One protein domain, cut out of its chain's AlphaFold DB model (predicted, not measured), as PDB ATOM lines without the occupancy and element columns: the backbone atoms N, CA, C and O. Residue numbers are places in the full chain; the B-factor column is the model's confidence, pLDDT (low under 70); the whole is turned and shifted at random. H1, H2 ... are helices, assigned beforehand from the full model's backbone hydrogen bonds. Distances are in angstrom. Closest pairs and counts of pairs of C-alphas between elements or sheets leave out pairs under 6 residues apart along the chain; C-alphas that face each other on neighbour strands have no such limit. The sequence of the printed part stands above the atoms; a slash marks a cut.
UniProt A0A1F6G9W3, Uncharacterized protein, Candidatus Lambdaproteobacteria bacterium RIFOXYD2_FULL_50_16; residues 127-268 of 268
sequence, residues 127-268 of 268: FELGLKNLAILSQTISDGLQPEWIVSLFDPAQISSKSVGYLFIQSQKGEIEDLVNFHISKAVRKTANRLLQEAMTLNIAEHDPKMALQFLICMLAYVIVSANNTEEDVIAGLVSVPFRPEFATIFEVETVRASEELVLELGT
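What this domain is: This is residues 127 to 268 of the 268 residues of an uncharacterized protein of Candidatus Lambdaproteobacteria bacterium RIFOXYD2_FULL_50_16 (UniProt A0A1F6G9W3). The long helix H7 runs through the middle of the domain, side by side with H3 and H5 in a bundle of three whose centres make a triangle. H1 crosses H7 and packs on it together with H2, H8 folds back over H7 and H5 on the side away from H3, and H10 packs on H8 at one end of the longest axis. The printed part has 142 residues with ten named helices, H1 to H10 in order along the chain, and no named strand: the class is all helix. It is compact, with a radius of gyration of the C-alphas of 14.2 A and spans of 42 by 32 by 27 A.

How they stand to each other: Start at H7, residues 209 to 224, the hub, which touches six helices. With H3, residues 161 to 172, and H5, residues 186 to 201, it forms an up and down bundle, each helix running against the one before. The closest C-alphas of H5 and H7, Val 188 and Val 223, are 6.6 A apart, at a shallow tilt of 6 degrees; those of H3 and H5, Gln 172 and Asn 193, are 5.3 A apart. H1, residues 131 to 141, touches H7 at Ser 138 and Ala 221, 4.8 A between C-alphas, and is only just about perpendicular to it at 73 degrees. H2, residues 147 to 153, touches H7 at C-alphas 147 and 214, 5.5 A apart. H4, residues 175 to 180, touches H1 at C-alphas 179 and 132, 6.2 A apart. H6, residues 204 to 207, touches H3 at C-alphas 205 and 161, 4.7 A apart. H8, residues 231 to 240, forms a helical hairpin with H7, closest at C-alphas 234 and 222, 5.7 A apart. H9, residues 245 to 250, touches H8 only at the corner, with C-alphas 248 and 239 5.6 A apart. H10, residues 256 to 266, touches H8 at C-alphas 259 and 236, 6.6 A apart. Every O i to N i+4 pair is within hydrogen-bond range in H3, H4, H5, H7, H8 and H9, against 4 of 7 in H1, 2 of 3 in H2 and 6 of 7 in H10; H6 is too short for one.

Where its parts are: Find C-alpha 209 at (-49.125, 55.018, -27.581); from there H7 runs 22.0 A to C-alpha 224. H5 measures 22.5 A, H3 16.7 A and H1 15.9 A. H10 ends at C-alpha 266, (-35.155, 39.917, -2.740).

The domain as a whole: The farthest C-alphas, Ala 157 and Thr 268, are 44.1 A apart. The printed part has no cut, and no link is long. Look for pLDDT under 70 at residue 143, residues 177 to 184 and residues 224 to 268.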
ATOM      1  N   PHE A 127     -35.091  63.542 -30.351       83.31
ATOM      2  CA  PHE A 127     -34.736  62.230 -30.882       83.31
ATOM      3  C   PHE A 127     -35.804  61.698 -31.824       83.31
ATOM      4  O   PHE A 127     -36.997  61.734 -31.525       83.31
ATOM      5  N   GLU A 128     -35.355  61.115 -32.930       86.88
ATOM      6  CA  GLU A 128     -36.219  60.294 -33.767       86.88
ATOM      7  C   GLU A 128     -36.580  58.997 -33.042       86.88
ATOM      8  O   GLU A 128     -35.741  58.356 -32.387       86.88
ATOM      9  N   LEU A 129     -37.845  58.610 -33.175       89.38
ATOM     10  CA  LEU A 129     -38.380  57.386 -32.618       89.38
ATOM     11  C   LEU A 129     -37.909  56.199 -33.467       89.38
ATOM     12  O   LEU A 129     -38.384  55.975 -34.579       89.38
ATOM     13  N   GLY A 130     -36.982  55.415 -32.922       88.44
ATOM     14  CA  GLY A 130     -36.407  54.254 -33.593       88.44
ATOM     15  C   GLY A 130     -35.824  53.247 -32.609       88.44
ATOM     16  O   GLY A 130     -35.426  53.604 -31.500       88.44
ATOM     17  N   LEU A 131     -35.757  51.980 -33.029       84.50
ATOM     18  CA  LEU A 131     -35.378  50.858 -32.164       84.50
ATOM     19  C   LEU A 131     -33.972  51.016 -31.564       84.50
ATOM     20  O   LEU A 131     -33.782  50.756 -30.382       84.50
ATOM     21  N   LYS A 132     -33.010  51.528 -32.347       80.44
ATOM     22  CA  LYS A 132     -31.642  51.829 -31.887       80.44
ATOM     23  C   LYS A 132     -31.644  52.838 -30.732       80.44
ATOM     24  O   LYS A 132     -31.092  52.556 -29.673       80.44
ATOM     25  N   ASN A 133     -32.287  53.995 -30.917       81.06
ATOM     26  CA  ASN A 133     -32.349  55.040 -29.889       81.06
ATOM     27  C   ASN A 133     -33.083  54.545 -28.640       81.06
ATOM     28  O   ASN A 133     -32.628  54.801 -27.529       81.06
ATOM     29  N   LEU A 134     -34.175  53.795 -28.819       85.56
ATOM     30  CA  LEU A 134     -34.915  53.189 -27.716       85.56
ATOM     31  C   LEU A 134     -34.061  52.215 -26.919       85.56
ATOM     32  O   LEU A 134     -33.985  52.355 -25.703       85.56
ATOM     33  N   ALA A 135     -33.396  51.265 -27.574       79.94
ATOM     34  CA  ALA A 135     -32.589  50.264 -26.888       79.94
ATOM     35  C   ALA A 135     -31.442  50.908 -26.093       79.94
ATOM     36  O   ALA A 135     -31.216  50.546 -24.940       79.94
ATOM     37  N   ILE A 136     -30.765  51.912 -26.663       76.56
ATOM     38  CA  ILE A 136     -29.670  52.605 -25.973       76.56
ATOM     39  C   ILE A 136     -30.194  53.444 -24.798       76.56
ATOM     40  O   ILE A 136     -29.636  53.375 -23.704       76.56
ATOM     41  N   LEU A 137     -31.263  54.226 -24.991       81.00
ATOM     42  CA  LEU A 137     -31.831  55.060 -23.926       81.00
ATOM     43  C   LEU A 137     -32.441  54.219 -22.802       81.00
ATOM     44  O   LEU A 137     -32.302  54.586 -21.638       81.00
ATOM     45  N   SER A 138     -33.039  53.067 -23.118       83.06
ATOM     46  CA  SER A 138     -33.632  52.158 -22.124       83.06
ATOM     47  C   SER A 138     -32.604  51.642 -21.114       83.06
ATOM     48  O   SER A 138     -32.956  51.400 -19.968       83.06
ATOM     49  N   GLN A 139     -31.318  51.566 -21.473       77.00
ATOM     50  CA  GLN A 139     -30.257  51.216 -20.517       77.00
ATOM     51  C   GLN A 139     -30.144  52.211 -19.357       77.00
ATOM     52  O   GLN A 139     -29.658  51.851 -18.299       77.00
ATOM     53  N   THR A 140     -30.583  53.459 -19.524       77.44
ATOM     54  CA  THR A 140     -30.525  54.454 -18.440       77.44
ATOM     55  C   THR A 140     -31.589  54.240 -17.360       77.44
ATOM     56  O   THR A 140     -31.500  54.850 -16.298       77.44
ATOM     57  N   ILE A 141     -32.569  53.353 -17.587       78.69
ATOM     58  CA  ILE A 141     -33.542  52.953 -16.559       78.69
ATOM     59  C   ILE A 141     -32.837  52.265 -15.387       78.69
ATOM     60  O   ILE A 141     -33.140  52.569 -14.237       78.69
ATOM     61  N   SER A 142     -31.855  51.393 -15.651       70.31
ATOM     62  CA  SER A 142     -31.076  50.752 -14.577       70.31
ATOM     63  C   SER A 142     -30.205  51.733 -13.802       70.31
ATOM     64  O   SER A 142     -29.845  51.464 -12.663       70.31
ATOM     65  N   ASP A 143     -29.901  52.879 -14.410       69.12
ATOM     66  CA  ASP A 143     -29.193  53.984 -13.768       69.12
ATOM     67  C   ASP A 143     -30.152  54.911 -12.985       69.12
ATOM     68  O   ASP A 143     -29.719  55.918 -12.427       69.12
ATOM     69  N   GLY A 144     -31.453  54.593 -12.930       71.94
ATOM     70  CA  GLY A 144     -32.468  55.301 -12.143       71.94
ATOM     71  C   GLY A 144     -33.303  56.329 -12.914       71.94
ATOM     72  O   GLY A 144     -34.095  57.053 -12.300       71.94
ATOM     73  N   LEU A 145     -33.155  56.425 -14.241       79.06
ATOM     74  CA  LEU A 145     -33.994  57.316 -15.046       79.06
ATOM     75  C   LEU A 145     -35.427  56.780 -15.127       79.06
ATOM     76  O   LEU A 145     -35.642  55.587 -15.316       79.06
ATOM     77  N   GLN A 146     -36.418  57.665 -15.033       80.62
ATOM     78  CA  GLN A 146     -37.816  57.264 -15.172       80.62
ATOM     79  C   GLN A 146     -38.200  57.066 -16.658       80.62
ATOM     80  O   GLN A 146     -37.782  57.867 -17.507       80.62
ATOM     81  N   PRO A 147     -39.019  56.055 -17.011       85.31
ATOM     82  CA  PRO A 147     -39.412  55.781 -18.399       85.31
ATOM     83  C   PRO A 147     -40.087  56.959 -19.106       85.31
ATOM     84  O   PRO A 147     -39.844  57.203 -20.288       85.31
ATOM     85  N   GLU A 148     -40.914  57.732 -18.407       86.06
ATOM     86  CA  GLU A 148     -41.585  58.900 -18.972       86.06
ATOM     87  C   GLU A 148     -40.613  60.029 -19.338       86.06
ATOM     88  O   GLU A 148     -40.863  60.769 -20.296       86.06
ATOM     89  N   TRP A 149     -39.484  60.143 -18.632       88.19
ATOM     90  CA  TRP A 149     -38.432  61.095 -18.988       88.19
ATOM     91  C   TRP A 149     -37.748  60.668 -20.281       88.19
ATOM     92  O   TRP A 149     -37.544  61.510 -21.156       88.19
ATOM     93  N   ILE A 150     -37.506  59.368 -20.467       87.56
ATOM     94  CA  ILE A 150     -36.999  58.827 -21.735       87.56
ATOM     95  C   ILE A 150     -37.994  59.080 -22.869       87.56
ATOM     96  O   ILE A 150     -37.600  59.573 -23.922       87.56
ATOM     97  N   VAL A 151     -39.288  58.812 -22.657       91.12
ATOM     98  CA  VAL A 151     -40.324  59.086 -23.669       91.12
ATOM     99  C   VAL A 151     -40.316  60.551 -24.101       91.12
ATOM    100  O   VAL A 151     -40.479  60.837 -25.285       91.12
ATOM    101  N   SER A 152     -40.092  61.480 -23.171       91.38
ATOM    102  CA  SER A 152     -40.075  62.912 -23.482       91.38
ATOM    103  C   SER A 152     -38.934  63.338 -24.417       91.38
ATOM    104  O   SER A 152     -39.040  64.379 -25.067       91.38
ATOM    105  N   LEU A 153     -37.869  62.540 -24.532       89.88
ATOM    106  CA  LEU A 153     -36.757  62.819 -25.440       89.88
ATOM    107  C   LEU A 153     -37.141  62.611 -26.912       89.88
ATOM    108  O   LEU A 153     -36.562  63.255 -27.784       89.88
ATOM    109  N   PHE A 154     -38.134  61.772 -27.207       90.62
ATOM    110  CA  PHE A 154     -38.568  61.510 -28.579       90.62
ATOM    111  C   PHE A 154     -39.513  62.584 -29.109       90.62
ATOM    112  O   PHE A 154     -40.341  63.119 -28.368       90.62
ATOM    113  N   ASP A 155     -39.400  62.881 -30.405       89.94
ATOM    114  CA  ASP A 155     -40.294  63.801 -31.107       89.94
ATOM    115  C   ASP A 155     -41.762  63.363 -30.922       89.94
ATOM    116  O   ASP A 155     -42.153  62.288 -31.397       89.94
ATOM    117  N   PRO A 156     -42.606  64.173 -30.251       90.75
ATOM    118  CA  PRO A 156     -43.988  63.802 -29.972       90.75
ATOM    119  C   PRO A 156     -44.817  63.584 -31.242       90.75
ATOM    120  O   PRO A 156     -45.783  62.826 -31.189       90.75
ATOM    121  N   ALA A 157     -44.447  64.192 -32.377       92.38
ATOM    122  CA  ALA A 157     -45.138  63.984 -33.648       92.38
ATOM    123  C   ALA A 157     -44.966  62.554 -34.191       92.38
ATOM    124  O   ALA A 157     -45.792  62.084 -34.974       92.38
ATOM    125  N   GLN A 158     -43.920  61.845 -33.759       92.19
ATOM    126  CA  GLN A 158     -43.624  60.479 -34.192       92.19
ATOM    127  C   GLN A 158     -44.284  59.418 -33.300       92.19
ATOM    128  O   GLN A 158     -44.410  58.263 -33.718       92.19
ATOM    129  N   ILE A 159     -44.740  59.793 -32.099       93.62
ATOM    130  CA  ILE A 159     -45.375  58.887 -31.134       93.62
ATOM    131  C   ILE A 159     -46.844  58.679 -31.521       93.62
ATOM    132  O   ILE A 159     -47.753  59.347 -31.033       93.62
ATOM    133  N   SER A 160     -47.068  57.721 -32.418       94.44
ATOM    134  CA  SER A 160     -48.393  57.277 -32.858       94.44
ATOM    135  C   SER A 160     -48.588  55.787 -32.593       94.44
ATOM    136  O   SER A 160     -47.611  55.041 -32.510       94.44
ATOM    137  N   SER A 161     -49.840  55.325 -32.543       90.81
ATOM    138  CA  SER A 161     -50.174  53.899 -32.401       90.81
ATOM    139  C   SER A 161     -49.477  53.032 -33.447       90.81
ATOM    140  O   SER A 161     -48.934  51.979 -33.128       90.81
ATOM    141  N   LYS A 162     -49.405  53.520 -34.693       91.81
ATOM    142  CA  LYS A 162     -48.726  52.830 -35.794       91.81
ATOM    143  C   LYS A 162     -47.216  52.744 -35.570       91.81
ATOM    144  O   LYS A 162     -46.644  51.670 -35.734       91.81
ATOM    145  N   SER A 163     -46.575  53.858 -35.212       92.69
ATOM    146  CA  SER A 163     -45.124  53.901 -34.985       92.69
ATOM    147  C   SER A 163     -44.723  53.001 -33.817       92.69
ATOM    148  O   SER A 163     -43.773  52.232 -33.923       92.69
ATOM    149  N   VAL A 164     -45.478  53.056 -32.719       90.06
ATOM    150  CA  VAL A 164     -45.209  52.248 -31.524       90.06
ATOM    151  C   VAL A 164     -45.500  50.771 -31.795       90.06
ATOM    152  O   VAL A 164     -44.655  49.933 -31.498       90.06
ATOM    153  N   GLY A 165     -46.606  50.434 -32.464       88.19
ATOM    154  CA  GLY A 165     -46.893  49.055 -32.876       88.19
ATOM    155  C   GLY A 165     -45.812  48.460 -33.789       88.19
ATOM    156  O   GLY A 165     -45.427  47.303 -33.627       88.19
ATOM    157  N   TYR A 166     -45.247  49.261 -34.699       91.25
ATOM    158  CA  TYR A 166     -44.112  48.834 -35.522       91.25
ATOM    159  C   TYR A 166     -42.883  48.477 -34.673       91.25
ATOM    160  O   TYR A 166     -42.248  47.449 -34.907       91.25
ATOM    161  N   LEU A 167     -42.571  49.277 -33.652       90.62
ATOM    162  CA  LEU A 167     -41.443  49.015 -32.758       90.62
ATOM    163  C   LEU A 167     -41.614  47.725 -31.948       90.62
ATOM    164  O   LEU A 167     -40.629  47.016 -31.742       90.62
ATOM    165  N   PHE A 168     -42.840  47.378 -31.544       88.19
ATOM    166  CA  PHE A 168     -43.129  46.099 -30.880       88.19
ATOM    167  C   PHE A 168     -42.794  44.924 -31.806       88.19
ATOM    168  O   PHE A 168     -42.067  44.013 -31.415       88.19
ATOM    169  N   ILE A 169     -43.242  44.988 -33.064       85.94
ATOM    170  CA  ILE A 169     -42.975  43.954 -34.075       85.94
ATOM    171  C   ILE A 169     -41.470  43.803 -34.334       85.94
ATOM    172  O   ILE A 169     -40.967  42.686 -34.440       85.94
ATOM    173  N   GLN A 170     -40.734  44.909 -34.466       86.25
ATOM    174  CA  GLN A 170     -39.284  44.862 -34.690       86.25
ATOM    175  C   GLN A 170     -38.535  44.302 -33.478       86.25
ATOM    176  O   GLN A 170     -37.624  43.491 -33.637       86.25
ATOM    177  N   SER A 171     -38.987  44.641 -32.272       84.88
ATOM    178  CA  SER A 171     -38.445  44.094 -31.027       84.88
ATOM    179  C   SER A 171     -38.617  42.573 -30.947       84.88
ATOM    180  O   SER A 171     -37.656  41.863 -30.663       84.88
ATOM    181  N   GLN A 172     -39.799  42.052 -31.300       80.44
ATOM    182  CA  GLN A 172     -40.081  40.608 -31.305       80.44
ATOM    183  C   GLN A 172     -39.226  39.804 -32.291       80.44
ATOM    184  O   GLN A 172     -38.934  38.628 -32.062       80.44
ATOM    185  N   LYS A 173     -38.828  40.426 -33.407       83.00
ATOM    186  CA  LYS A 173     -37.965  39.793 -34.413       83.00
ATOM    187  C   LYS A 173     -36.518  39.624 -33.944       83.00
ATOM    188  O   LYS A 173     -35.738  39.002 -34.656       83.00
ATOM    189  N   GLY A 174     -36.168  40.141 -32.765       72.50
ATOM    190  CA  GLY A 174     -34.821  40.048 -32.210       72.50
ATOM    191  C   GLY A 174     -33.846  41.079 -32.773       72.50
ATOM    192  O   GLY A 174     -32.665  41.009 -32.460       72.50
ATOM    193  N   GLU A 175     -34.322  42.069 -33.536       76.81
ATOM    194  CA  GLU A 175     -33.468  43.106 -34.142       76.81
ATOM    195  C   GLU A 175     -32.713  43.940 -33.090       76.81
ATOM    196  O   GLU A 175     -31.703  44.565 -33.390       76.81
ATOM    197  N   ILE A 176     -33.166  43.923 -31.833       70.69
ATOM    198  CA  ILE A 176     -32.487  44.578 -30.709       70.69
ATOM    199  C   ILE A 176     -31.114  43.951 -30.445       70.69
ATOM    200  O   ILE A 176     -30.165  44.690 -30.204       70.69
ATOM    201  N   GLU A 177     -30.985  42.622 -30.498       65.75
ATOM    202  CA  GLU A 177     -29.733  41.921 -30.159       65.75
ATOM    203  C   GLU A 177     -28.590  42.329 -31.083       65.75
ATOM    204  O   GLU A 177     -27.489  42.629 -30.619       65.75
ATOM    205  N   ASP A 178     -28.898  42.428 -32.376       66.19
ATOM    206  CA  ASP A 178     -27.965  42.874 -33.406       66.19
ATOM    207  C   ASP A 178     -27.609  44.362 -33.244       66.19
ATOM    208  O   ASP A 178     -26.484  44.774 -33.527       66.19
ATOM    209  N   LEU A 179     -28.551  45.181 -32.760       62.56
ATOM    210  CA  LEU A 179     -28.372  46.626 -32.597       62.56
ATOM    211  C   LEU A 179     -27.570  47.013 -31.351       62.56
ATOM    212  O   LEU A 179     -26.844  48.008 -31.394       62.56
ATOM    213  N   VAL A 180     -27.703  46.272 -30.246       58.56
ATOM    214  CA  VAL A 180     -26.977  46.552 -28.991       58.56
ATOM    215  C   VAL A 180     -25.826  45.587 -28.707       58.56
ATOM    216  O   VAL A 180     -25.166  45.735 -27.680       58.56
ATOM    217  N   ASN A 181     -25.541  44.656 -29.625       58.28
ATOM    218  CA  ASN A 181     -24.442  43.689 -29.545       58.28
ATOM    219  C   ASN A 181     -24.381  42.974 -28.181       58.28
ATOM    220  O   ASN A 181     -23.333  42.919 -27.532       58.28
ATOM    221  N   PHE A 182     -25.531  42.473 -27.726       63.06
ATOM    222  CA  PHE A 182     -25.686  41.826 -26.423       63.06
ATOM    223  C   PHE A 182     -26.307  40.438 -26.573       63.06
ATOM    224  O   PHE A 182     -27.203  40.232 -27.392       63.06
ATOM    225  N   HIS A 183     -25.853  39.479 -25.761       67.62
ATOM    226  CA  HIS A 183     -26.442  38.146 -25.734       67.62
ATOM    227  C   HIS A 183     -27.584  38.084 -24.719       67.62
ATOM    228  O   HIS A 183     -27.357  38.101 -23.512       67.62
ATOM    229  N   ILE A 184     -28.812  37.956 -25.216       69.31
ATOM    230  CA  ILE A 184     -29.989  37.722 -24.381       69.31
ATOM    231  C   ILE A 184     -30.208  36.213 -24.256       69.31
ATOM    232  O   ILE A 184     -30.260  35.496 -25.264       69.31
ATOM    233  N   SER A 185     -30.378  35.734 -23.020       70.62
ATOM    234  CA  SER A 185     -30.663  34.325 -22.753       70.62
ATOM    235  C   SER A 185     -31.951  33.878 -23.462       70.62
ATOM    236  O   SER A 185     -32.910  34.635 -23.630       70.62
ATOM    237  N   LYS A 186     -32.004  32.606 -23.878       76.81
ATOM    238  CA  LYS A 186     -33.171  32.061 -24.593       76.81
ATOM    239  C   LYS A 186     -34.469  32.179 -23.781       76.81
ATOM    240  O   LYS A 186     -35.532  32.356 -24.375       76.81
ATOM    241  N   ALA A 187     -34.382  32.062 -22.455       72.44
ATOM    242  CA  ALA A 187     -35.523  32.197 -21.555       72.44
ATOM    243  C   ALA A 187     -36.060  33.636 -21.562       72.44
ATOM    244  O   ALA A 187     -37.206  33.842 -21.949       72.44
ATOM    245  N   VAL A 188     -35.199  34.625 -21.291       72.69
ATOM    246  CA  VAL A 188     -35.557  36.056 -21.306       72.69
ATOM    247  C   VAL A 188     -36.135  36.473 -22.655       72.69
ATOM    248  O   VAL A 188     -37.163  37.145 -22.708       72.69
ATOM    249  N   ARG A 189     -35.545  36.006 -23.763       77.31
ATOM    250  CA  ARG A 189     -36.061  36.273 -25.114       77.31
ATOM    251  C   ARG A 189     -37.478  35.733 -25.308       77.31
ATOM    252  O   ARG A 189     -38.326  36.408 -25.887       77.31
ATOM    253  N   LYS A 190     -37.741  34.508 -24.847       79.25
ATOM    254  CA  LYS A 190     -39.066  33.886 -24.957       79.25
ATOM    255  C   LYS A 190     -40.101  34.670 -24.147       79.25
ATOM    256  O   LYS A 190     -41.189  34.920 -24.662       79.25
ATOM    257  N   THR A 191     -39.754  35.079 -22.931       76.69
ATOM    258  CA  THR A 191     -40.618  35.885 -22.059       76.69
ATOM    259  C   THR A 191     -40.891  37.259 -22.660       76.69
ATOM    260  O   THR A 191     -42.052  37.628 -22.809       76.69
ATOM    261  N   ALA A 192     -39.860  37.982 -23.103       78.25
ATOM    262  CA  ALA A 192     -40.016  39.283 -23.754       78.25
ATOM    263  C   ALA A 192     -40.929  39.201 -24.989       78.25
ATOM    264  O   ALA A 192     -41.855  39.997 -25.139       78.25
ATOM    265  N   ASN A 193     -40.737  38.184 -25.836       83.06
ATOM    266  CA  ASN A 193     -41.583  37.970 -27.011       83.06
ATOM    267  C   ASN A 193     -43.044  37.690 -26.645       83.06
ATOM    268  O   ASN A 193     -43.939  38.239 -27.294       83.06
ATOM    269  N   ARG A 194     -43.282  36.874 -25.609       82.69
ATOM    270  CA  ARG A 194     -44.627  36.604 -25.085       82.69
ATOM    271  C   ARG A 194     -45.300  37.893 -24.609       82.69
ATOM    272  O   ARG A 194     -46.394  38.201 -25.071       82.69
ATOM    273  N   LEU A 195     -44.629  38.676 -23.766       78.88
ATOM    274  CA  LEU A 195     -45.178  39.915 -23.203       78.88
ATOM    275  C   LEU A 195     -45.468  40.965 -24.286       78.88
ATOM    276  O   LEU A 195     -46.510  41.615 -24.266       78.88
ATOM    277  N   LEU A 196     -44.593  41.089 -25.290       82.56
ATOM    278  CA  LEU A 196     -44.850  41.932 -26.462       82.56
ATOM    279  C   LEU A 196     -46.082  41.471 -27.247       82.56
ATOM    280  O   LEU A 196     -46.839  42.302 -27.744       82.56
ATOM    281  N   GLN A 197     -46.288  40.157 -27.372       81.81
ATOM    282  CA  GLN A 197     -47.420  39.593 -28.107       81.81
ATOM    283  C   GLN A 197     -48.739  39.820 -27.363       81.81
ATOM    284  O   GLN A 197     -49.743  40.166 -27.987       81.81
ATOM    285  N   GLU A 198     -48.736  39.661 -26.042       79.94
ATOM    286  CA  GLU A 198     -49.882  39.955 -25.177       79.94
ATOM    287  C   GLU A 198     -50.254  41.439 -25.258       79.94
ATOM    288  O   GLU A 198     -51.397  41.776 -25.564       79.94
ATOM    289  N   ALA A 199     -49.272  42.334 -25.130       79.12
ATOM    290  CA  ALA A 199     -49.480  43.770 -25.268       79.12
ATOM    291  C   ALA A 199     -50.032  44.173 -26.652       79.12
ATOM    292  O   ALA A 199     -50.912  45.033 -26.747       79.12
ATOM    293  N   MET A 200     -49.563  43.533 -27.731       80.94
ATOM    294  CA  MET A 200     -50.132  43.723 -29.071       80.94
ATOM    295  C   MET A 200     -51.570  43.204 -29.173       80.94
ATOM    296  O   MET A 200     -52.403  43.867 -29.779       80.94
ATOM    297  N   THR A 201     -51.876  42.053 -28.574       80.88
ATOM    298  CA  THR A 201     -53.229  41.464 -28.576       80.88
ATOM    299  C   THR A 201     -54.228  42.360 -27.843       80.88
ATOM    300  O   THR A 201     -55.378  42.483 -28.257       80.88
ATOM    301  N   LEU A 202     -53.767  43.029 -26.786       77.38
ATOM    302  CA  LEU A 202     -54.536  43.994 -26.004       77.38
ATOM    303  C   LEU A 202     -54.583  45.397 -26.633       77.38
ATOM    304  O   LEU A 202     -55.144  46.311 -26.036       77.38
ATOM    305  N   ASN A 203     -54.003  45.585 -27.826       81.19
ATOM    306  CA  ASN A 203     -54.005  46.840 -28.586       81.19
ATOM    307  C   ASN A 203     -53.572  48.070 -27.766       81.19
ATOM    308  O   ASN A 203     -54.052  49.184 -27.988       81.19
ATOM    309  N   ILE A 204     -52.624  47.908 -26.834       79.19
ATOM    310  CA  ILE A 204     -52.256  48.989 -25.903       79.19
ATOM    311  C   ILE A 204     -51.740  50.241 -26.626       79.19
ATOM    312  O   ILE A 204     -51.963  51.358 -26.169       79.19
ATOM    313  N   ALA A 205     -51.109  50.072 -27.793       83.62
ATOM    314  CA  ALA A 205     -50.631  51.180 -28.613       83.62
ATOM    315  C   ALA A 205     -51.773  51.989 -29.254       83.62
ATOM    316  O   ALA A 205     -51.602  53.182 -29.502       83.62
ATOM    317  N   GLU A 206     -52.923  51.369 -29.536       84.06
ATOM    318  CA  GLU A 206     -54.112  52.056 -30.064       84.06
ATOM    319  C   GLU A 206     -54.826  52.861 -28.979       84.06
ATOM    320  O   GLU A 206     -55.335  53.946 -29.253       84.06
ATOM    321  N   HIS A 207     -54.814  52.360 -27.743       81.81
ATOM    322  CA  HIS A 207     -55.409  53.039 -26.596       81.81
ATOM    323  C   HIS A 207     -54.541  54.189 -26.076       81.81
ATOM    324  O   HIS A 207     -55.035  55.303 -25.904       81.81
ATOM    325  N   ASP A 208     -53.251  53.933 -25.844       85.50
ATOM    326  CA  ASP A 208     -52.294  54.934 -25.376       85.50
ATOM    327  C   ASP A 208     -50.875  54.625 -25.901       85.50
ATOM    328  O   ASP A 208     -50.124  53.844 -25.302       85.50
ATOM    329  N   PRO A 209     -50.444  55.263 -27.007       87.88
ATOM    330  CA  PRO A 209     -49.125  55.018 -27.581       87.88
ATOM    331  C   PRO A 209     -47.978  55.482 -26.674       87.88
ATOM    332  O   PRO A 209     -46.876  54.946 -26.773       87.88
ATOM    333  N   LYS A 210     -48.200  56.449 -25.772       88.81
ATOM    334  CA  LYS A 210     -47.160  56.888 -24.828       88.81
ATOM    335  C   LYS A 210     -46.962  55.851 -23.736       88.81
ATOM    336  O   LYS A 210     -45.819  55.549 -23.401       88.81
ATOM    337  N   MET A 211     -48.049  55.298 -23.208       84.88
ATOM    338  CA  MET A 211     -47.992  54.207 -22.237       84.88
ATOM    339  C   MET A 211     -47.380  52.947 -22.862       84.88
ATOM    340  O   MET A 211     -46.477  52.354 -22.278       84.88
ATOM    341  N   ALA A 212     -47.778  52.593 -24.087       85.94
ATOM    342  CA  ALA A 212     -47.181  51.482 -24.825       85.94
ATOM    343  C   ALA A 212     -45.676  51.683 -25.072       85.94
ATOM    344  O   ALA A 212     -44.894  50.736 -24.978       85.94
ATOM    345  N   LEU A 213     -45.241  52.918 -25.336       90.56
ATOM    346  CA  LEU A 213     -43.822  53.229 -25.482       90.56
ATOM    347  C   LEU A 213     -43.060  53.136 -24.150       90.56
ATOM    348  O   LEU A 213     -41.948  52.616 -24.137       90.56
ATOM    349  N   GLN A 214     -43.652  53.580 -23.034       88.12
ATOM    350  CA  GLN A 214     -43.072  53.385 -21.693       88.12
ATOM    351  C   GLN A 214     -42.911  51.895 -21.377       88.12
ATOM    352  O   GLN A 214     -41.844  51.487 -20.929       88.12
ATOM    353  N   PHE A 215     -43.928  51.079 -21.676       85.31
ATOM    354  CA  PHE A 215     -43.859  49.626 -21.521       85.31
ATOM    355  C   PHE A 215     -42.683  49.030 -22.302       85.31
ATOM    356  O   PHE A 215     -41.870  48.293 -21.744       85.31
ATOM    357  N   LEU A 216     -42.566  49.396 -23.583       87.12
ATOM    358  CA  LEU A 216     -41.481  48.937 -24.441       87.12
ATOM    359  C   LEU A 216     -40.108  49.322 -23.871       87.12
ATOM    360  O   LEU A 216     -39.226  48.474 -23.810       87.12
ATOM    361  N   ILE A 217     -39.937  50.565 -23.410       86.94
ATOM    362  CA  ILE A 217     -38.693  51.046 -22.786       86.94
ATOM    363  C   ILE A 217     -38.337  50.227 -21.539       86.94
ATOM    364  O   ILE A 217     -37.197  49.783 -21.407       86.94
ATOM    365  N   CYS A 218     -39.297  49.981 -20.644       81.56
ATOM    366  CA  CYS A 218     -39.059  49.177 -19.444       81.56
ATOM    367  C   CYS A 218     -38.646  47.750 -19.801       81.56
ATOM    368  O   CYS A 218     -37.644  47.249 -19.300       81.56
ATOM    369  N   MET A 219     -39.384  47.099 -20.701       82.69
ATOM    370  CA  MET A 219     -39.064  45.737 -21.111       82.69
ATOM    371  C   MET A 219     -37.672  45.674 -21.759       82.69
ATOM    372  O   MET A 219     -36.891  44.790 -21.418       82.69
ATOM    373  N   LEU A 220     -37.320  46.627 -22.628       81.75
ATOM    374  CA  LEU A 220     -35.973  46.716 -23.198       81.75
ATOM    375  C   LEU A 220     -34.907  46.859 -22.111       81.75
ATOM    376  O   LEU A 220     -33.895  46.169 -22.172       81.75
ATOM    377  N   ALA A 221     -35.130  47.706 -21.106       78.81
ATOM    378  CA  ALA A 221     -34.202  47.861 -19.993       78.81
ATOM    379  C   ALA A 221     -33.959  46.530 -19.267       78.81
ATOM    380  O   ALA A 221     -32.814  46.106 -19.132       78.81
ATOM    381  N   TYR A 222     -35.020  45.821 -18.877       73.94
ATOM    382  CA  TYR A 222     -34.897  44.548 -18.157       73.94
ATOM    383  C   TYR A 222     -34.298  43.425 -19.002       73.94
ATOM    384  O   TYR A 222     -33.618  42.545 -18.481       73.94
ATOM    385  N   VAL A 223     -34.509  43.456 -20.313       71.75
ATOM    386  CA  VAL A 223     -33.936  42.475 -21.235       71.75
ATOM    387  C   VAL A 223     -32.449  42.750 -21.513       71.75
ATOM    388  O   VAL A 223     -31.677  41.808 -21.685       71.75
ATOM    389  N   ILE A 224     -32.034  44.021 -21.549       68.75
ATOM    390  CA  ILE A 224     -30.666  44.441 -21.905       68.75
ATOM    391  C   ILE A 224     -29.726  44.464 -20.687       68.75
ATOM    392  O   ILE A 224     -28.537  44.196 -20.833       68.75
ATOM    393  N   VAL A 225     -30.222  44.797 -19.491       58.38
ATOM    394  CA  VAL A 225     -29.368  45.125 -18.333       58.38
ATOM    395  C   VAL A 225     -28.751  43.897 -17.648       58.38
ATOM    396  O   VAL A 225     -27.783  44.049 -16.907       58.38
ATOM    397  N   SER A 226     -29.203  42.665 -17.907       51.31
ATOM    398  CA  SER A 226     -28.565  41.502 -17.277       51.31
ATOM    399  C   SER A 226     -28.745  40.200 -18.056       51.31
ATOM    400  O   SER A 226     -29.850  39.704 -18.263       51.31
ATOM    401  N   ALA A 227     -27.609  39.590 -18.414       51.62
ATOM    402  CA  ALA A 227     -27.538  38.224 -18.935       51.62
ATOM    403  C   ALA A 227     -27.948  37.165 -17.889       51.62
ATOM    404  O   ALA A 227     -28.145  36.002 -18.244       51.62
ATOM    405  N   ASN A 228     -28.077  37.572 -16.620       52.28
ATOM    406  CA  ASN A 228     -28.464  36.729 -15.493       52.28
ATOM    407  C   ASN A 228     -29.945  36.866 -15.124       52.28
ATOM    408  O   ASN A 228     -30.384  36.168 -14.216       52.28
ATOM    409  N   ASN A 229     -30.702  37.747 -15.791       63.34
ATOM    410  CA  ASN A 229     -32.121  37.897 -15.495       63.34
ATOM    411  C   ASN A 229     -32.861  36.600 -15.824       63.34
ATOM    412  O   ASN A 229     -32.672  35.988 -16.881       63.34
ATOM    413  N   THR A 230     -33.700  36.190 -14.887       65.31
ATOM    414  CA  THR A 230     -34.670  35.114 -15.034       65.31
ATOM    415  C   THR A 230     -35.958  35.642 -15.666       65.31
ATOM    416  O   THR A 230     -36.120  36.843 -15.903       65.31
ATOM    417  N   GLU A 231     -36.883  34.740 -15.991       67.56
ATOM    418  CA  GLU A 231     -38.226  35.143 -16.422       67.56
ATOM    419  C   GLU A 231     -38.928  35.931 -15.305       67.56
ATOM    420  O   GLU A 231     -39.559  36.957 -15.561       67.56
ATOM    421  N   GLU A 232     -38.735  35.491 -14.064       66.38
ATOM    422  CA  GLU A 232     -39.262  36.095 -12.852       66.38
ATOM    423  C   GLU A 232     -38.713  37.510 -12.639       66.38
ATOM    424  O   GLU A 232     -39.496  38.403 -12.329       66.38
ATOM    425  N   ASP A 233     -37.425  37.758 -12.900       64.50
ATOM    426  CA  ASP A 233     -36.824  39.096 -12.770       64.50
ATOM    427  C   ASP A 233     -37.399  40.095 -13.781       64.50
ATOM    428  O   ASP A 233     -37.631  41.261 -13.461       64.50
ATOM    429  N   VAL A 234     -37.661  39.646 -15.014       66.69
ATOM    430  CA  VAL A 234     -38.257  40.497 -16.056       66.69
ATOM    431  C   VAL A 234     -39.702  40.843 -15.699       66.69
ATOM    432  O   VAL A 234     -40.112  41.996 -15.831       66.69
ATOM    433  N   ILE A 235     -40.475  39.861 -15.228       65.12
ATOM    434  CA  ILE A 235     -41.871  40.067 -14.828       65.12
ATOM    435  C   ILE A 235     -41.941  40.934 -13.565       65.12
ATOM    436  O   ILE A 235     -42.654  41.936 -13.561       65.12
ATOM    437  N   ALA A 236     -41.167  40.613 -12.526       63.53
ATOM    438  CA  ALA A 236     -41.095  41.391 -11.293       63.53
ATOM    439  C   ALA A 236     -40.620  42.821 -11.569       63.53
ATOM    440  O   ALA A 236     -41.197  43.768 -11.044       63.53
ATOM    441  N   GLY A 237     -39.640  43.013 -12.452       64.75
ATOM    442  CA  GLY A 237     -39.196  44.331 -12.897       64.75
ATOM    443  C   GLY A 237     -40.310  45.143 -13.561       64.75
ATOM    444  O   GLY A 237     -40.486  46.322 -13.255       64.75
ATOM    445  N   LEU A 238     -41.101  44.526 -14.442       64.62
ATOM    446  CA  LEU A 238     -42.217  45.191 -15.124       64.62
ATOM    447  C   LEU A 238     -43.385  45.518 -14.186       64.62
ATOM    448  O   LEU A 238     -44.037  46.546 -14.365       64.62
ATOM    449  N   VAL A 239     -43.630  44.669 -13.188       58.28
ATOM    450  CA  VAL A 239     -44.695  44.840 -12.185       58.28
ATOM    451  C   VAL A 239     -44.287  45.818 -11.076       58.28
ATOM    452  O   VAL A 239     -45.131  46.553 -10.569       58.28
ATOM    453  N   SER A 240     -43.002  45.860 -10.718       52.34
ATOM    454  CA  SER A 240     -42.447  46.721  -9.664       52.34
ATOM    455  C   SER A 240     -42.179  48.155 -10.108       52.34
ATOM    456  O   SER A 240     -41.862  48.975  -9.250       52.34
ATOM    457  N   VAL A 241     -42.331  48.492 -11.402       55.94
ATOM    458  CA  VAL A 241     -42.274  49.890 -11.862       55.94
ATOM    459  C   VAL A 241     -43.361  50.666 -11.098       55.94
ATOM    460  O   VAL A 241     -44.548  50.493 -11.392       55.94
ATOM    461  N   PRO A 242     -42.992  51.536 -10.137       42.72
ATOM    462  CA  PRO A 242     -43.880  51.977  -9.054       42.72
ATOM    463  C   PRO A 242     -45.017  52.921  -9.487       42.72
ATOM    464  O   PRO A 242     -45.699  53.511  -8.651       42.72
ATOM    465  N   PHE A 243     -45.252  53.075 -10.790       47.34
ATOM    466  CA  PHE A 243     -46.144  54.083 -11.352       47.34
ATOM    467  C   PHE A 243     -47.199  53.547 -12.326       47.34
ATOM    468  O   PHE A 243     -47.907  54.373 -12.904       47.34
ATOM    469  N   ARG A 244     -47.322  52.224 -12.553       56.25
ATOM    470  CA  ARG A 244     -48.238  51.694 -13.590       56.25
ATOM    471  C   ARG A 244     -48.953  50.373 -13.225       56.25
ATOM    472  O   ARG A 244     -48.640  49.332 -13.809       56.25
ATOM    473  N   PRO A 245     -49.950  50.380 -12.314       56.00
ATOM    474  CA  PRO A 245     -50.809  49.213 -12.041       56.00
ATOM    475  C   PRO A 245     -51.547  48.684 -13.287       56.00
ATOM    476  O   PRO A 245     -51.993  47.535 -13.325       56.00
ATOM    477  N   GLU A 246     -51.654  49.501 -14.332       53.06
ATOM    478  CA  GLU A 246     -52.239  49.133 -15.615       53.06
ATOM    479  C   GLU A 246     -51.443  48.016 -16.304       53.06
ATOM    480  O   GLU A 246     -52.053  47.145 -16.919       53.06
ATOM    481  N   PHE A 247     -50.112  47.967 -16.153       58.19
ATOM    482  CA  PHE A 247     -49.302  46.880 -16.717       58.19
ATOM    483  C   PHE A 247     -49.557  45.552 -16.008       58.19
ATOM    484  O   PHE A 247     -49.749  44.540 -16.670       58.19
ATOM    485  N   ALA A 248     -49.662  45.550 -14.679       56.12
ATOM    486  CA  ALA A 248     -50.029  44.342 -13.941       56.12
ATOM    487  C   ALA A 248     -51.408  43.806 -14.355       56.12
ATOM    488  O   ALA A 248     -51.593  42.601 -14.486       56.12
ATOM    489  N   THR A 249     -52.352  44.709 -14.638       54.31
ATOM    490  CA  THR A 249     -53.692  44.355 -15.127       54.31
ATOM    491  C   THR A 249     -53.653  43.780 -16.550       54.31
ATOM    492  O   THR A 249     -54.328  42.795 -16.828       54.31
ATOM    493  N   ILE A 250     -52.836  44.356 -17.441       54.00
ATOM    494  CA  ILE A 250     -52.609  43.878 -18.821       54.00
ATOM    495  C   ILE A 250     -52.049  42.448 -18.839       54.00
ATOM    496  O   ILE A 250     -52.398  41.672 -19.721       54.00
ATOM    497  N   PHE A 251     -51.212  42.086 -17.867       52.75
ATOM    498  CA  PHE A 251     -50.584  40.762 -17.790       52.75
ATOM    499  C   PHE A 251     -51.298  39.789 -16.845       52.75
ATOM    500  O   PHE A 251     -50.713  38.770 -16.482       52.75
ATOM    501  N   GLU A 252     -52.530  40.107 -16.424       52.81
ATOM    502  CA  GLU A 252     -53.318  39.300 -15.476       52.81
ATOM    503  C   GLU A 252     -52.533  38.954 -14.191       52.81
ATOM    504  O   GLU A 252     -52.754  37.931 -13.543       52.81
ATOM    505  N   VAL A 253     -51.606  39.830 -13.789       50.16
ATOM    506  CA  VAL A 253     -50.866  39.721 -12.531       50.16
ATOM    507  C   VAL A 253     -51.770  40.287 -11.438       50.16
ATOM    508  O   VAL A 253     -51.582  41.398 -10.947       50.16
ATOM    509  N   GLU A 254     -52.806  39.526 -11.073       42.94
ATOM    510  CA  GLU A 254     -53.836  39.918 -10.093       42.94
ATOM    511  C   GLU A 254     -53.293  40.147  -8.665       42.94
ATOM    512  O   GLU A 254     -54.035  40.504  -7.751       42.94
ATOM    513  N   THR A 255     -51.985  40.012  -8.444       43.75
ATOM    514  CA  THR A 255     -51.350  40.172  -7.135       43.75
ATOM    515  C   THR A 255     -50.049  40.974  -7.200       43.75
ATOM    516  O   THR A 255     -48.987  40.510  -6.794       43.75
ATOM    517  N   VAL A 256     -50.127  42.252  -7.582       41.81
ATOM    518  CA  VAL A 256     -49.030  43.226  -7.352       41.81
ATOM    519  C   VAL A 256     -48.590  43.249  -5.874       41.81
ATOM    520  O   VAL A 256     -47.415  43.429  -5.579       41.81
ATOM    521  N   ARG A 257     -49.499  42.943  -4.934       39.44
ATOM    522  CA  ARG A 257     -49.179  42.811  -3.500       39.44
ATOM    523  C   ARG A 257     -48.298  41.609  -3.141       39.44
ATOM    524  O   ARG A 257     -47.537  41.713  -2.192       39.44
ATOM    525  N   ALA A 258     -48.355  40.509  -3.895       39.47
ATOM    526  CA  ALA A 258     -47.425  39.391  -3.701       39.47
ATOM    527  C   ALA A 258     -46.020  39.732  -4.233       39.47
ATOM    528  O   ALA A 258     -45.027  39.200  -3.752       39.47
ATOM    529  N   SER A 259     -45.928  40.662  -5.192       42.59
ATOM    530  CA  SER A 259     -44.655  41.162  -5.716       42.59
ATOM    531  C   SER A 259     -44.004  42.214  -4.812       42.59
ATOM    532  O   SER A 259     -42.786  42.308  -4.830       42.59
ATOM    533  N   GLU A 260     -44.757  42.986  -4.016       40.81
ATOM    534  CA  GLU A 260     -44.176  43.853  -2.969       40.81
ATOM    535  C   GLU A 260     -43.489  43.022  -1.875       40.81
ATOM    536  O   GLU A 260     -42.382  43.365  -1.464       40.81
ATOM    537  N   GLU A 261     -44.095  41.905  -1.454       40.47
ATOM    538  CA  GLU A 261     -43.465  40.936  -0.544       40.47
ATOM    539  C   GLU A 261     -42.240  40.268  -1.194       40.47
ATOM    540  O   GLU A 261     -41.191  40.201  -0.563       40.47
ATOM    541  N   LEU A 262     -42.315  39.887  -2.478       39.31
ATOM    542  CA  LEU A 262     -41.178  39.323  -3.221       39.31
ATOM    543  C   LEU A 262     -40.018  40.328  -3.394       39.31
ATOM    544  O   LEU A 262     -38.855  39.960  -3.278       39.31
ATOM    545  N   VAL A 263     -40.312  41.608  -3.647       40.28
ATOM    546  CA  VAL A 263     -39.313  42.694  -3.750       40.28
ATOM    547  C   VAL A 263     -38.688  43.005  -2.385       40.28
ATOM    548  O   VAL A 263     -37.496  43.301  -2.314       40.28
ATOM    549  N   LEU A 264     -39.459  42.902  -1.296       43.16
ATOM    550  CA  LEU A 264     -38.951  42.998   0.076       43.16
ATOM    551  C   LEU A 264     -38.073  41.796   0.464       43.16
ATOM    552  O   LEU A 264     -37.085  41.989   1.166       43.16
ATOM    553  N   GLU A 265     -38.389  40.587  -0.006       35.97
ATOM    554  CA  GLU A 265     -37.591  39.371   0.228       35.97
ATOM    555  C   GLU A 265     -36.314  39.305  -0.629       35.97
ATOM    556  O   GLU A 265     -35.300  38.778  -0.178       35.97
ATOM    557  N   LEU A 266     -36.323  39.863  -1.845       35.09
ATOM    558  CA  LEU A 266     -35.155  39.917  -2.740       35.09
ATOM    559  C   LEU A 266     -34.187  41.079  -2.421       35.09
ATOM    560  O   LEU A 266     -33.093  41.138  -2.982       35.09
ATOM    561  N   GLY A 267     -34.581  42.006  -1.540       30.53
ATOM    562  CA  GLY A 267     -33.793  43.165  -1.098       30.53
ATOM    563  C   GLY A 267     -32.989  42.969   0.199       30.53
ATOM    564  O   GLY A 267     -32.429  43.946   0.705       30.53
ATOM    565  N   THR A 268     -32.938  41.747   0.743       29.88
ATOM    566  CA  THR A 268     -32.125  41.339   1.913       29.88
ATOM    567  C   THR A 268     -31.048  40.338   1.535       29.88
ATOM    568  O   THR A 268     -29.941  40.431   2.111       29.88
TER     569      THR A 268